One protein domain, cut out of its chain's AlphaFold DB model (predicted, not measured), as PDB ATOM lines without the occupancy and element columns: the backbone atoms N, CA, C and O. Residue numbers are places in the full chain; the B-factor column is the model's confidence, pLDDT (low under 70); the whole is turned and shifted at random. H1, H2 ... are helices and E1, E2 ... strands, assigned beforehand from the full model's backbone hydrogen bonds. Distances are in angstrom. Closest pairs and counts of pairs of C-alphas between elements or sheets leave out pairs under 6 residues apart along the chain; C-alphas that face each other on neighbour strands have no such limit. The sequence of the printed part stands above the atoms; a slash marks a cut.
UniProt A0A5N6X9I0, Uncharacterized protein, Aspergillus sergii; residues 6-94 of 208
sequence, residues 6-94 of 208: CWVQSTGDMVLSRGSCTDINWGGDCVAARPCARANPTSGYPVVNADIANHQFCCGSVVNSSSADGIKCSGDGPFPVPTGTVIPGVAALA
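This is residues 6 to 94 of the 208 residues of an uncharacterized protein of Aspergillus sergii (UniProt A0A5N6X9I0). With little regular structure, the model is two hairpins, E1-E2 and E3-E4, joined at E2 and E3 into one strongly twisted sheet amid long loops, with the short H1 off the sheet. The printed part has 89 residues, with one named helix and five named strands in the order E1, E2, H1, E3, E4, E5; the named elements hold only 28 of these residues, and by those 28 the class is mostly strand, while the antiparallel sheet's order is E1-E2-E3-E4. It is compact (radius of gyration of the C-alphas 13.7 A) but elongated, 44 by 26 by 25 A.

E1 is residues 6 to 10, from C-alpha 6 at (-47.661, 11.719, 32.911); E2 is residues 13 to 18, 14.2 A from first to last C-alpha; H1 is residues 29 to 32; E3 is residues 46 to 51, 15.3 A; E4 is residues 56 to 59; E5 is residues 62 to 64, with C-alpha 64 at (-24.721, 1.494, 33.616).

N 8 and O 15 are 3.0 A apart, N 47 and O 16 2.7 A, N 48 and O 58 2.8 A. E5 pairs with no named strand; its residues 62 to 64 pair with 72 to 73. H1, not on the sheet, is too short for an O i to N i+4 pair.

The farthest C-alphas, Ala 68 and Ala 94, are 45.3 A apart. The printed part has no cut. The link H1 to E3 is long. Residues 11 to 13 and 19 to 22 have pLDDT under 70.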
ATOM      1  N   CYS A   6     -46.449  12.505  32.749       85.56
ATOM      2  CA  CYS A   6     -47.661  11.719  32.911       85.56
ATOM      3  C   CYS A   6     -47.372  10.531  33.821       85.56
ATOM      4  O   CYS A   6     -46.381   9.832  33.642       85.56
ATOM      5  N   TRP A   7     -48.254  10.291  34.785       85.75
ATOM      6  CA  TRP A   7     -48.237   9.053  35.551       85.75
ATOM      7  C   TRP A   7     -49.099   8.028  34.817       85.75
ATOM      8  O   TRP A   7     -50.325   8.167  34.779       85.75
ATOM      9  N   VAL A   8     -48.459   7.054  34.173       81.31
ATOM     10  CA  VAL A   8     -49.157   6.038  33.383       81.31
ATOM     11  C   VAL A   8     -49.557   4.900  34.310       81.31
ATOM     12  O   VAL A   8     -48.726   4.381  35.047       81.31
ATOM     13  N   GLN A   9     -50.840   4.546  34.275       78.31
ATOM     14  CA  GLN A   9     -51.410   3.435  35.032       78.31
ATOM     15  C   GLN A   9     -51.917   2.404  34.027       78.31
ATOM     16  O   GLN A   9     -53.071   2.457  33.609       78.31
ATOM     17  N   SER A  10     -51.024   1.526  33.572       72.12
ATOM     18  CA  SER A  10     -51.376   0.390  32.717       72.12
ATOM     19  C   SER A  10     -51.190  -0.910  33.496       72.12
ATOM     20  O   SER A  10     -50.452  -0.955  34.480       72.12
ATOM     21  N   THR A  11     -51.860  -1.983  33.078       65.94
ATOM     22  CA  THR A  11     -51.688  -3.320  33.665       65.94
ATOM     23  C   THR A  11     -50.215  -3.730  33.640       65.94
ATOM     24  O   THR A  11     -49.684  -4.034  32.578       65.94
ATOM     25  N   GLY A  12     -49.576  -3.741  34.813       64.31
ATOM     26  CA  GLY A  12     -48.185  -4.162  35.003       64.31
ATOM     27  C   GLY A  12     -47.153  -3.034  35.076       64.31
ATOM     28  O   GLY A  12     -46.098  -3.258  35.655       64.31
ATOM     29  N   ASP A  13     -47.474  -1.822  34.608       66.56
ATOM     30  CA  ASP A  13     -46.513  -0.719  34.505       66.56
ATOM     31  C   ASP A  13     -47.083   0.578  35.092       66.56
ATOM     32  O   ASP A  13     -47.967   1.225  34.522       66.56
ATOM     33  N   MET A  14     -46.539   0.959  36.251       79.38
ATOM     34  CA  MET A  14     -46.817   2.213  36.953       79.38
ATOM     35  C   MET A  14     -45.561   3.076  36.888       79.38
ATOM     36  O   MET A  14     -44.675   2.968  37.736       79.38
ATOM     37  N   VAL A  15     -45.443   3.888  35.841       85.94
ATOM     38  CA  VAL A  15     -44.206   4.623  35.553       85.94
ATOM     39  C   VAL A  15     -44.502   6.062  35.158       85.94
ATOM     40  O   VAL A  15     -45.537   6.370  34.555       85.94
ATOM     41  N   LEU A  16     -43.575   6.963  35.491       87.75
ATOM     42  CA  LEU A  16     -43.576   8.284  34.880       87.75
ATOM     43  C   LEU A  16     -43.269   8.116  33.397       87.75
ATOM     44  O   LEU A  16     -42.371   7.378  33.014       87.75
ATOM     45  N   SER A  17     -43.989   8.827  32.554       87.06
ATOM     46  CA  SER A  17     -43.744   8.877  31.122       87.06
ATOM     47  C   SER A  17     -43.743  10.328  30.668       87.06
ATOM     48  O   SER A  17     -44.318  11.201  31.330       87.06
ATOM     49  N   ARG A  18     -43.082  10.592  29.541       80.50
ATOM     50  CA  ARG A  18     -43.092  11.891  28.851       80.50
ATOM     51  C   ARG A  18     -44.521  12.471  28.798       80.50
ATOM     52  O   ARG A  18     -45.435  11.758  28.388       80.50
ATOM     53  N   GLY A  19     -44.730  13.734  29.211       64.62
ATOM     54  CA  GLY A  19     -46.090  14.221  29.490       64.62
ATOM     55  C   GLY A  19     -46.374  15.729  29.466       64.62
ATOM     56  O   GLY A  19     -46.803  16.281  30.475       64.62
ATOM     57  N   SER A  20     -46.290  16.370  28.299       56.72
ATOM     58  CA  SER A  20     -47.158  17.518  27.953       56.72
ATOM     59  C   SER A  20     -48.113  17.205  26.798       56.72
ATOM     60  O   SER A  20     -49.113  17.895  26.619       56.72
ATOM     61  N   CYS A  21     -47.843  16.140  26.041       65.31
ATOM     62  CA  CYS A  21     -48.664  15.764  24.908       65.31
ATOM     63  C   CYS A  21     -49.718  14.742  25.282       65.31
ATOM     64  O   CYS A  21     -49.437  13.572  25.523       65.31
ATOM     65  N   THR A  22     -50.951  15.227  25.310       67.69
ATOM     66  CA  THR A  22     -52.168  14.418  25.349       67.69
ATOM     67  C   THR A  22     -52.633  14.022  23.947       67.69
ATOM     68  O   THR A  22     -53.705  13.440  23.811       67.69
ATOM     69  N   ASP A  23     -51.869  14.357  22.902       72.44
ATOM     70  CA  ASP A  23     -52.161  13.915  21.542       72.44
ATOM     71  C   ASP A  23     -51.813  12.432  21.394       72.44
ATOM     72  O   ASP A  23     -50.651  12.034  21.468       72.44
ATOM     73  N   ILE A  24     -52.842  11.623  21.151       73.94
ATOM     74  CA  ILE A  24     -52.714  10.186  20.913       73.94
ATOM     75  C   ILE A  24     -51.902   9.869  19.651       73.94
ATOM     76  O   ILE A  24     -51.321   8.790  19.559       73.94
ATOM     77  N   ASN A  25     -51.837  10.806  18.702       80.56
ATOM     78  CA  ASN A  25     -51.109  10.658  17.446       80.56
ATOM     79  C   ASN A  25     -49.664  11.164  17.530       80.56
ATOM     80  O   ASN A  25     -48.916  11.003  16.566       80.56
ATOM     81  N   TRP A  26     -49.267  11.765  18.659       77.56
ATOM     82  CA  TRP A  26     -47.913  12.268  18.904       77.56
ATOM     83  C   TRP A  26     -47.389  13.211  17.809       77.56
ATOM     84  O   TRP A  26     -46.194  13.224  17.522       77.56
ATOM     85  N   GLY A  27     -48.264  14.012  17.197       80.75
ATOM     86  CA  GLY A  27     -47.906  14.928  16.117       80.75
ATOM     87  C   GLY A  27     -47.334  16.267  16.598       80.75
ATOM     88  O   GLY A  27     -47.384  16.613  17.777       80.75
ATOM     89  N   GLY A  28     -46.792  17.052  15.661       83.88
ATOM     90  CA  GLY A  28     -46.352  18.430  15.913       83.88
ATOM     91  C   GLY A  28     -45.321  18.548  17.041       83.88
ATOM     92  O   GLY A  28     -44.322  17.824  17.064       83.88
ATOM     93  N   ASP A  29     -45.584  19.439  18.000       80.56
ATOM     94  CA  ASP A  29     -44.697  19.710  19.141       80.56
ATOM     95  C   ASP A  29     -44.471  18.479  20.038       80.56
ATOM     96  O   ASP A  29     -43.473  18.399  20.758       80.56
ATOM     97  N   CYS A  30     -45.342  17.467  19.955       79.31
ATOM     98  CA  CYS A  30     -45.217  16.217  20.701       79.31
ATOM     99  C   CYS A  30     -44.028  15.370  20.274       79.31
ATOM    100  O   CYS A  30     -43.414  14.707  21.113       79.31
ATOM    101  N   VAL A  31     -43.655  15.428  18.994       82.56
ATOM    102  CA  VAL A  31     -42.472  14.733  18.479       82.56
ATOM    103  C   VAL A  31     -41.212  15.276  19.150       82.56
ATOM    104  O   VAL A  31     -40.320  14.510  19.505       82.56
ATOM    105  N   ALA A  32     -41.157  16.590  19.375       80.00
ATOM    106  CA  ALA A  32     -40.012  17.276  19.963       80.00
ATOM    107  C   ALA A  32     -40.085  17.409  21.497       80.00
ATOM    108  O   ALA A  32     -39.106  17.830  22.117       80.00
ATOM    109  N   ALA A  33     -41.210  17.039  22.121       79.50
ATOM    110  CA  ALA A  33     -41.423  17.179  23.556       79.50
ATOM    111  C   ALA A  33     -40.365  16.398  24.352       79.50
ATOM    112  O   ALA A  33     -40.264  15.173  24.270       79.50
ATOM    113  N   ARG A  34     -39.552  17.106  25.135       82.25
ATOM    114  CA  ARG A  34     -38.498  16.512  25.968       82.25
ATOM    115  C   ARG A  34     -38.967  16.399  27.421       82.25
ATOM    116  O   ARG A  34     -39.771  17.224  27.843       82.25
ATOM    117  N   PRO A  35     -38.439  15.436  28.199       84.19
ATOM    118  CA  PRO A  35     -37.428  14.424  27.853       84.19
ATOM    119  C   PRO A  35     -37.997  13.203  27.099       84.19
ATOM    120  O   PRO A  35     -39.204  13.045  26.987       84.19
ATOM    121  N   CYS A  36     -37.115  12.343  26.576       88.00
ATOM    122  CA  CYS A  36     -37.410  11.062  25.904       88.00
ATOM    123  C   CYS A  36     -37.950  11.088  24.465       88.00
ATOM    124  O   CYS A  36     -38.024  10.024  23.852       88.00
ATOM    125  N   ALA A  37     -38.224  12.259  23.881       83.69
ATOM    126  CA  ALA A  37     -38.599  12.378  22.464       83.69
ATOM    127  C   ALA A  37     -37.653  11.676  21.489       83.69
ATOM    128  O   ALA A  37     -38.102  11.102  20.501       83.69
ATOM    129  N   ARG A  38     -36.341  11.706  21.756       83.06
ATOM    130  CA  ARG A  38     -35.365  11.069  20.863       83.06
ATOM    131  C   ARG A  38     -35.362   9.551  20.992       83.06
ATOM    132  O   ARG A  38     -35.047   8.874  20.024       83.06
ATOM    133  N   ALA A  39     -35.691   9.034  22.176       85.88
ATOM    134  CA  ALA A  39     -35.734   7.598  22.426       85.88
ATOM    135  C   ALA A  39     -36.967   6.957  21.781       85.88
ATOM    136  O   ALA A  39     -36.877   5.863  21.231       85.88
ATOM    137  N   ASN A  40     -38.108   7.648  21.824       84.81
ATOM    138  CA  ASN A  40     -39.303   7.238  21.106       84.81
ATOM    139  C   ASN A  40     -40.176   8.461  20.771       84.81
ATOM    140  O   ASN A  40     -40.825   9.012  21.665       84.81
ATOM    141  N   PRO A  41     -40.209   8.897  19.499       82.81
ATOM    142  CA  PRO A  41     -41.001  10.050  19.098       82.81
ATOM    143  C   PRO A  41     -42.491   9.727  18.951       82.81
ATOM    144  O   PRO A  41     -43.305  10.632  19.117       82.81
ATOM    145  N   THR A  42     -42.853   8.469  18.674       82.12
ATOM    146  CA  THR A  42     -44.203   8.066  18.239       82.12
ATOM    147  C   THR A  42     -45.128   7.644  19.371       82.12
ATOM    148  O   THR A  42     -46.320   7.469  19.136       82.12
ATOM    149  N   SER A  43     -44.608   7.440  20.583       81.69
ATOM    150  CA  SER A  43     -45.431   7.098  21.740       81.69
ATOM    151  C   SER A  43     -44.854   7.602  23.067       81.69
ATOM    152  O   SER A  43     -43.844   8.315  23.115       81.69
ATOM    153  N   GLY A  44     -45.533   7.274  24.169       81.50
ATOM    154  CA  GLY A  44     -45.021   7.510  25.512       81.50
ATOM    155  C   GLY A  44     -43.776   6.664  25.758       81.50
ATOM    156  O   GLY A  44     -43.674   5.535  25.281       81.50
ATOM    157  N   TYR A  45     -42.831   7.200  26.523       87.25
ATOM    158  CA  TYR A  45     -41.597   6.499  26.856       87.25
ATOM    159  C   TYR A  45     -41.307   6.640  28.350       87.25
ATOM    160  O   TYR A  45     -41.390   7.762  28.867       87.25
ATOM    161  N   PRO A  46     -41.004   5.533  29.051       88.88
ATOM    162  CA  PRO A  46     -40.877   5.545  30.499       88.88
ATOM    163  C   PRO A  46     -39.666   6.364  30.946       88.88
ATOM    164  O   PRO A  46     -38.617   6.371  30.301       88.88
ATOM    165  N   VAL A  47     -39.826   7.037  32.078       91.38
ATOM    166  CA  VAL A  47     -38.807   7.785  32.806       91.38
ATOM    167  C   VAL A  47     -38.577   7.050  34.120       91.38
ATOM    168  O   VAL A  47     -39.462   6.991  34.973       91.38
ATOM    169  N   VAL A  48     -37.390   6.472  34.270       91.81
ATOM    170  CA  VAL A  48     -37.020   5.638  35.416       91.81
ATOM    171  C   VAL A  48     -35.955   6.321  36.261       91.81
ATOM    172  O   VAL A  48     -35.127   7.074  35.747       91.81
ATOM    173  N   ASN A  49     -35.971   6.053  37.569       92.19
ATOM    174  CA  ASN A  49     -34.919   6.515  38.470       92.19
ATOM    175  C   ASN A  49     -33.582   5.897  38.054       92.19
ATOM    176  O   ASN A  49     -33.487   4.682  37.889       92.19
ATOM    177  N   ALA A  50     -32.565   6.739  37.908       92.69
ATOM    178  CA  ALA A  50     -31.210   6.316  37.587       92.69
ATOM    179  C   ALA A  50     -30.260   6.485  38.773       92.69
ATOM    180  O   ALA A  50     -29.422   5.623  39.019       92.69
ATOM    181  N   ASP A  51     -30.444   7.562  39.535       90.75
ATOM    182  CA  ASP A  51     -29.759   7.794  40.799       90.75
ATOM    183  C   ASP A  51     -30.657   8.613  41.726       90.75
ATOM    184  O   ASP A  51     -31.023   9.755  41.438       90.75
ATOM    185  N   ILE A  52     -31.018   7.996  42.848       86.62
ATOM    186  CA  ILE A  52     -31.924   8.570  43.839       86.62
ATOM    187  C   ILE A  52     -31.239   9.707  44.604       86.62
ATOM    188  O   ILE A  52     -31.897  10.698  44.912       86.62
ATOM    189  N   ALA A  53     -29.937   9.595  44.883       87.81
ATOM    190  CA  ALA A  53     -29.212  10.579  45.685       87.81
ATOM    191  C   ALA A  53     -29.085  11.921  44.955       87.81
ATOM    192  O   ALA A  53     -29.177  12.977  45.575       87.81
ATOM    193  N   ASN A  54     -28.921  11.872  43.632       88.00
ATOM    194  CA  ASN A  54     -28.748  13.055  42.790       88.00
ATOM    195  C   ASN A  54     -29.998  13.412  41.968       88.00
ATOM    196  O   ASN A  54     -29.926  14.272  41.089       88.00
ATOM    197  N   HIS A  55     -31.140  12.765  42.235       89.56
ATOM    198  CA  HIS A  55     -32.406  12.966  41.518       89.56
ATOM    199  C   HIS A  55     -32.264  12.871  39.988       89.56
ATOM    200  O   HIS A  55     -32.828  13.677  39.240       89.56
ATOM    201  N   GLN A  56     -31.482  11.897  39.517       92.62
ATOM    202  CA  GLN A  56     -31.229  11.685  38.095       92.62
ATOM    203  C   GLN A  56     -32.130  10.588  37.544       92.62
ATOM    204  O   GLN A  56     -32.332   9.543  38.167       92.62
ATOM    205  N   PHE A  57     -32.622  10.817  36.332       93.00
ATOM    206  CA  PHE A  57     -33.547   9.932  35.646       93.00
ATOM    207  C   PHE A  57     -33.030   9.564  34.260       93.00
ATOM    208  O   PHE A  57     -32.321  10.337  33.611       93.00
ATOM    209  N   CYS A  58     -33.429   8.380  33.808       93.50
ATOM    210  CA  CYS A  58     -33.172   7.867  32.473       93.50
ATOM    211  C   CYS A  58     -34.483   7.661  31.726       93.50
ATOM    212  O   CYS A  58     -35.487   7.242  32.298       93.50
ATOM    213  N   CYS A  59     -34.449   7.863  30.416       92.00
ATOM    214  CA  CYS A  59     -35.470   7.327  29.534       92.00
ATOM    215  C   CYS A  59     -35.245   5.821  29.343       92.00
ATOM    216  O   CYS A  59     -34.140   5.398  28.990       92.00
ATOM    217  N   GLY A  60     -36.295   5.017  29.505       90.88
ATOM    218  CA  GLY A  60     -36.252   3.577  29.262       90.88
ATOM    219  C   GLY A  60     -35.706   2.828  30.466       90.88
ATOM    220  O   GLY A  60     -36.443   2.479  31.384       90.88
ATOM    221  N   SER A  61     -34.401   2.583  30.444       91.94
ATOM    222  CA  SER A  61     -33.682   1.829  31.465       91.94
ATOM    223  C   SER A  61     -32.291   2.408  31.710       91.94
ATOM    224  O   SER A  61     -31.732   3.129  30.875       91.94
ATOM    225  N   VAL A  62     -31.732   2.072  32.871       94.38
ATOM    226  CA  VAL A  62     -30.331   2.324  33.209       94.38
ATOM    227  C   VAL A  62     -29.494   1.179  32.645       94.38
ATOM    228  O   VAL A  62     -29.760   0.015  32.931       94.38
ATOM    229  N   VAL A  63     -28.501   1.512  31.828       94.12
ATOM    230  CA  VAL A  63     -27.563   0.564  31.206       94.12
ATOM    231  C   VAL A  63     -26.307   0.407  32.064       94.12
ATOM    232  O   VAL A  63     -25.777  -0.692  32.183       94.12
ATOM    233  N   ASN A  64     -25.839   1.496  32.674       91.31
ATOM    234  CA  ASN A  64     -24.721   1.494  33.616       91.31
ATOM    235  C   ASN A  64     -24.983   2.534  34.714       91.31
ATOM    236  O   ASN A  64     -25.505   3.610  34.427       91.31
ATOM    237  N   SER A  65     -24.624   2.217  35.952       85.75
ATOM    238  CA  SER A  65     -24.706   3.106  37.121       85.75
ATOM    239  C   SER A  65     -23.432   3.061  37.973       85.75
ATOM    240  O   SER A  65     -23.454   3.366  39.163       85.75
ATOM    241  N   SER A  66     -22.305   2.673  37.375       82.81
ATOM    242  CA  SER A  66     -21.024   2.561  38.073       82.81
ATOM    243  C   SER A  66     -20.460   3.935  38.433       82.81
ATOM    244  O   SER A  66     -20.417   4.834  37.594       82.81
ATOM    245  N   SER A  67     -19.926   4.076  39.649       73.69
ATOM    246  CA  SER A  67     -19.320   5.331  40.122       73.69
ATOM    247  C   SER A  67     -18.127   5.800  39.277       73.69
ATOM    248  O   SER A  67     -17.808   6.983  39.288       73.69
ATOM    249  N   ALA A  68     -17.468   4.886  38.554       80.62
ATOM    250  CA  ALA A  68     -16.327   5.187  37.689       80.62
ATOM    251  C   ALA A  68     -16.732   5.693  36.289       80.62
ATOM    252  O   ALA A  68     -16.126   6.630  35.781       80.62
ATOM    253  N   ASP A  69     -17.770   5.103  35.684       82.81
ATOM    254  CA  ASP A  69     -18.177   5.374  34.291       82.81
ATOM    255  C   ASP A  69     -19.353   6.359  34.175       82.81
ATOM    256  O   ASP A  69     -19.711   6.812  33.078       82.81
ATOM    257  N   GLY A  70     -19.971   6.683  35.314       87.94
ATOM    258  CA  GLY A  70     -21.178   7.486  35.399       87.94
ATOM    259  C   GLY A  70     -22.430   6.749  34.918       87.94
ATOM    260  O   GLY A  70     -22.400   5.612  34.442       87.94
ATOM    261  N   ILE A  71     -23.571   7.424  35.045       92.56
ATOM    262  CA  ILE A  71     -24.869   6.872  34.659       92.56
ATOM    263  C   ILE A  71     -24.988   6.856  33.130       92.56
ATOM    264  O   ILE A  71     -24.761   7.866  32.458       92.56
ATOM    265  N   LYS A  72     -25.395   5.714  32.572       93.56
ATOM    266  CA  LYS A  72     -25.730   5.546  31.154       93.56
ATOM    267  C   LYS A  72     -27.157   5.057  31.019       93.56
ATOM    268  O   LYS A  72     -27.551   4.094  31.672       93.56
ATOM    269  N   CYS A  73     -27.911   5.709  30.148       93.12
ATOM    270  CA  CYS A  73     -29.300   5.385  29.862       93.12
ATOM    271  C   CYS A  73     -29.412   4.669  28.513       93.12
ATOM    272  O   CYS A  73     -28.588   4.886  27.626       93.12
ATOM    273  N   SER A  74     -30.447   3.843  28.354       91.19
ATOM    274  CA  SER A  74     -30.793   3.236  27.060       91.19
ATOM    275  C   SER A  74     -31.320   4.291  26.077       91.19
ATOM    276  O   SER A  74     -30.978   4.285  24.896       91.19
ATOM    277  N   GLY A  75     -32.117   5.238  26.584       88.94
ATOM    278  CA  GLY A  75     -32.570   6.413  25.846       88.94
ATOM    279  C   GLY A  75     -31.817   7.689  26.230       88.94
ATOM    280  O   GLY A  75     -30.632   7.683  26.554       88.94
ATOM    281  N   ASP A  76     -32.534   8.814  26.223       89.69
ATOM    282  CA  ASP A  76     -31.989  10.073  26.723       89.69
ATOM    283  C   ASP A  76     -31.655  10.007  28.221       89.69
ATOM    284  O   ASP A  76     -32.368   9.387  29.013       89.69
ATOM    285  N   GLY A  77     -30.608  10.736  28.601       91.31
ATOM    286  CA  GLY A  77     -30.226  10.985  29.981       91.31
ATOM    287  C   GLY A  77     -28.759  10.682  30.277       91.31
ATOM    288  O   GLY A  77     -27.989  10.388  29.358       91.31
ATOM    289  N   PRO A  78     -28.371  10.794  31.554       92.62
ATOM    290  CA  PRO A  78     -29.243  11.132  32.682       92.62
ATOM    291  C   PRO A  78     -29.684  12.611  32.692       92.62
ATOM    292  O   PRO A  78     -29.001  13.477  32.146       92.62
ATOM    293  N   PHE A  79     -30.846  12.914  33.278       91.94
ATOM    294  CA  PHE A  79     -31.355  14.288  33.437       91.94
ATOM    295  C   PHE A  79     -32.121  14.467  34.756       91.94
ATOM    296  O   PHE A  79     -32.677  13.496  35.275       91.94
ATOM    297  N   PRO A  80     -32.190  15.696  35.302       92.06
ATOM    298  CA  PRO A  80     -33.045  15.988  36.443       92.06
ATOM    299  C   PRO A  80     -34.514  16.081  36.017       92.06
ATOM    300  O   PRO A  80     -34.838  16.600  34.948       92.06
ATOM    301  N   VAL A  81     -35.413  15.631  36.889       88.25
ATOM    302  CA  VAL A  81     -36.857  15.850  36.751       88.25
ATOM    303  C   VAL A  81     -37.303  16.800  37.861       88.25
ATOM    304  O   VAL A  81     -37.144  16.461  39.034       88.25
ATOM    305  N   PRO A  82     -37.875  17.973  37.534       86.88
ATOM    306  CA  PRO A  82     -38.439  18.861  38.542       86.88
ATOM    307  C   PRO A  82     -39.543  18.161  39.337       86.88
ATOM    308  O   PRO A  82     -40.337  17.398  38.776       86.88
ATOM    309  N   THR A  83     -39.633  18.451  40.633       87.56
ATOM    310  CA  THR A  83     -40.738  17.968  41.463       87.56
ATOM    311  C   THR A  83     -42.064  18.462  40.893       87.56
ATOM    312  O   THR A  83     -42.265  19.658  40.693       87.56
ATOM    313  N   GLY A  84     -42.969  17.526  40.614       86.38
ATOM    314  CA  GLY A  84     -44.319  17.810  40.150       86.38
ATOM    315  C   GLY A  84     -45.343  17.528  41.238       86.38
ATOM    316  O   GLY A  84     -45.176  16.629  42.057       86.38
ATOM    317  N   THR A  85     -46.434  18.274  41.206       89.94
ATOM    318  CA  THR A  85     -47.644  18.002  41.974       89.94
ATOM    319  C   THR A  85     -48.685  17.337  41.083       89.94
ATOM    320  O   THR A  85     -48.695  17.478  39.849       89.94
ATOM    321  N   VAL A  86     -49.567  16.570  41.716       87.75
ATOM    322  CA  VAL A  86     -50.726  15.986  41.047       87.75
ATOM    323  C   VAL A  86     -51.676  17.117  40.651       87.75
ATOM    324  O   VAL A  86     -51.918  18.027  41.441       87.75
ATOM    325  N   ILE A  87     -52.195  17.064  39.424       87.00
ATOM    326  CA  ILE A  87     -53.184  18.023  38.922       87.00
ATOM    327  C   ILE A  87     -54.559  17.347  39.032       87.00
ATOM    328  O   ILE A  87     -54.760  16.326  38.369       87.00
ATOM    329  N   PRO A  88     -55.483  17.850  39.871       88.75
ATOM    330  CA  PRO A  88     -56.848  17.333  39.940       88.75
ATOM    331  C   PRO A  88     -57.639  17.646  38.661       88.75
ATOM    332  O   PRO A  88     -57.296  18.566  37.919       88.75
ATOM    333  N   GLY A  89     -58.701  16.889  38.394       84.00
ATOM    334  CA  GLY A  89     -59.605  17.124  37.265       84.00
ATOM    335  C   GLY A  89     -59.067  16.720  35.887       84.00
ATOM    336  O   GLY A  89     -59.734  16.969  34.887       84.00
ATOM    337  N   VAL A  90     -57.894  16.079  35.799       81.19
ATOM    338  CA  VAL A  90     -57.303  15.627  34.524       81.19
ATOM    339  C   VAL A  90     -56.852  14.168  34.573       81.19
ATOM    340  O   VAL A  90     -56.465  13.656  35.624       81.19
ATOM    341  N   ALA A  91     -56.851  13.507  33.410       80.19
ATOM    342  CA  ALA A  91     -56.423  12.115  33.241       80.19
ATOM    343  C   ALA A  91     -57.061  11.178  34.290       80.19
ATOM    344  O   ALA A  91     -58.272  11.214  34.498       80.19
ATOM    345  N   ALA A  92     -56.260  10.363  34.984       76.38
ATOM    346  CA  ALA A  92     -56.740   9.455  36.027       76.38
ATOM    347  C   ALA A  92     -57.411  10.165  37.226       76.38
ATOM    348  O   ALA A  92     -58.082   9.510  38.018       76.38
ATOM    349  N   LEU A  93     -57.255  11.488  37.363       82.81
ATOM    350  CA  LEU A  93     -57.902  12.310  38.389       82.81
ATOM    351  C   LEU A  93     -59.079  13.139  37.852       82.81
ATOM    352  O   LEU A  93     -59.500  14.080  38.520       82.81
ATOM    353  N   ALA A  94     -59.651  12.798  36.692       82.75
ATOM    354  CA  ALA A  94     -60.789  13.526  36.113       82.75
ATOM    355  C   ALA A  94     -61.971  13.707  37.089       82.75
ATOM    356  O   ALA A  94     -62.611  14.754  37.090       82.75
TER     357      ALA A  94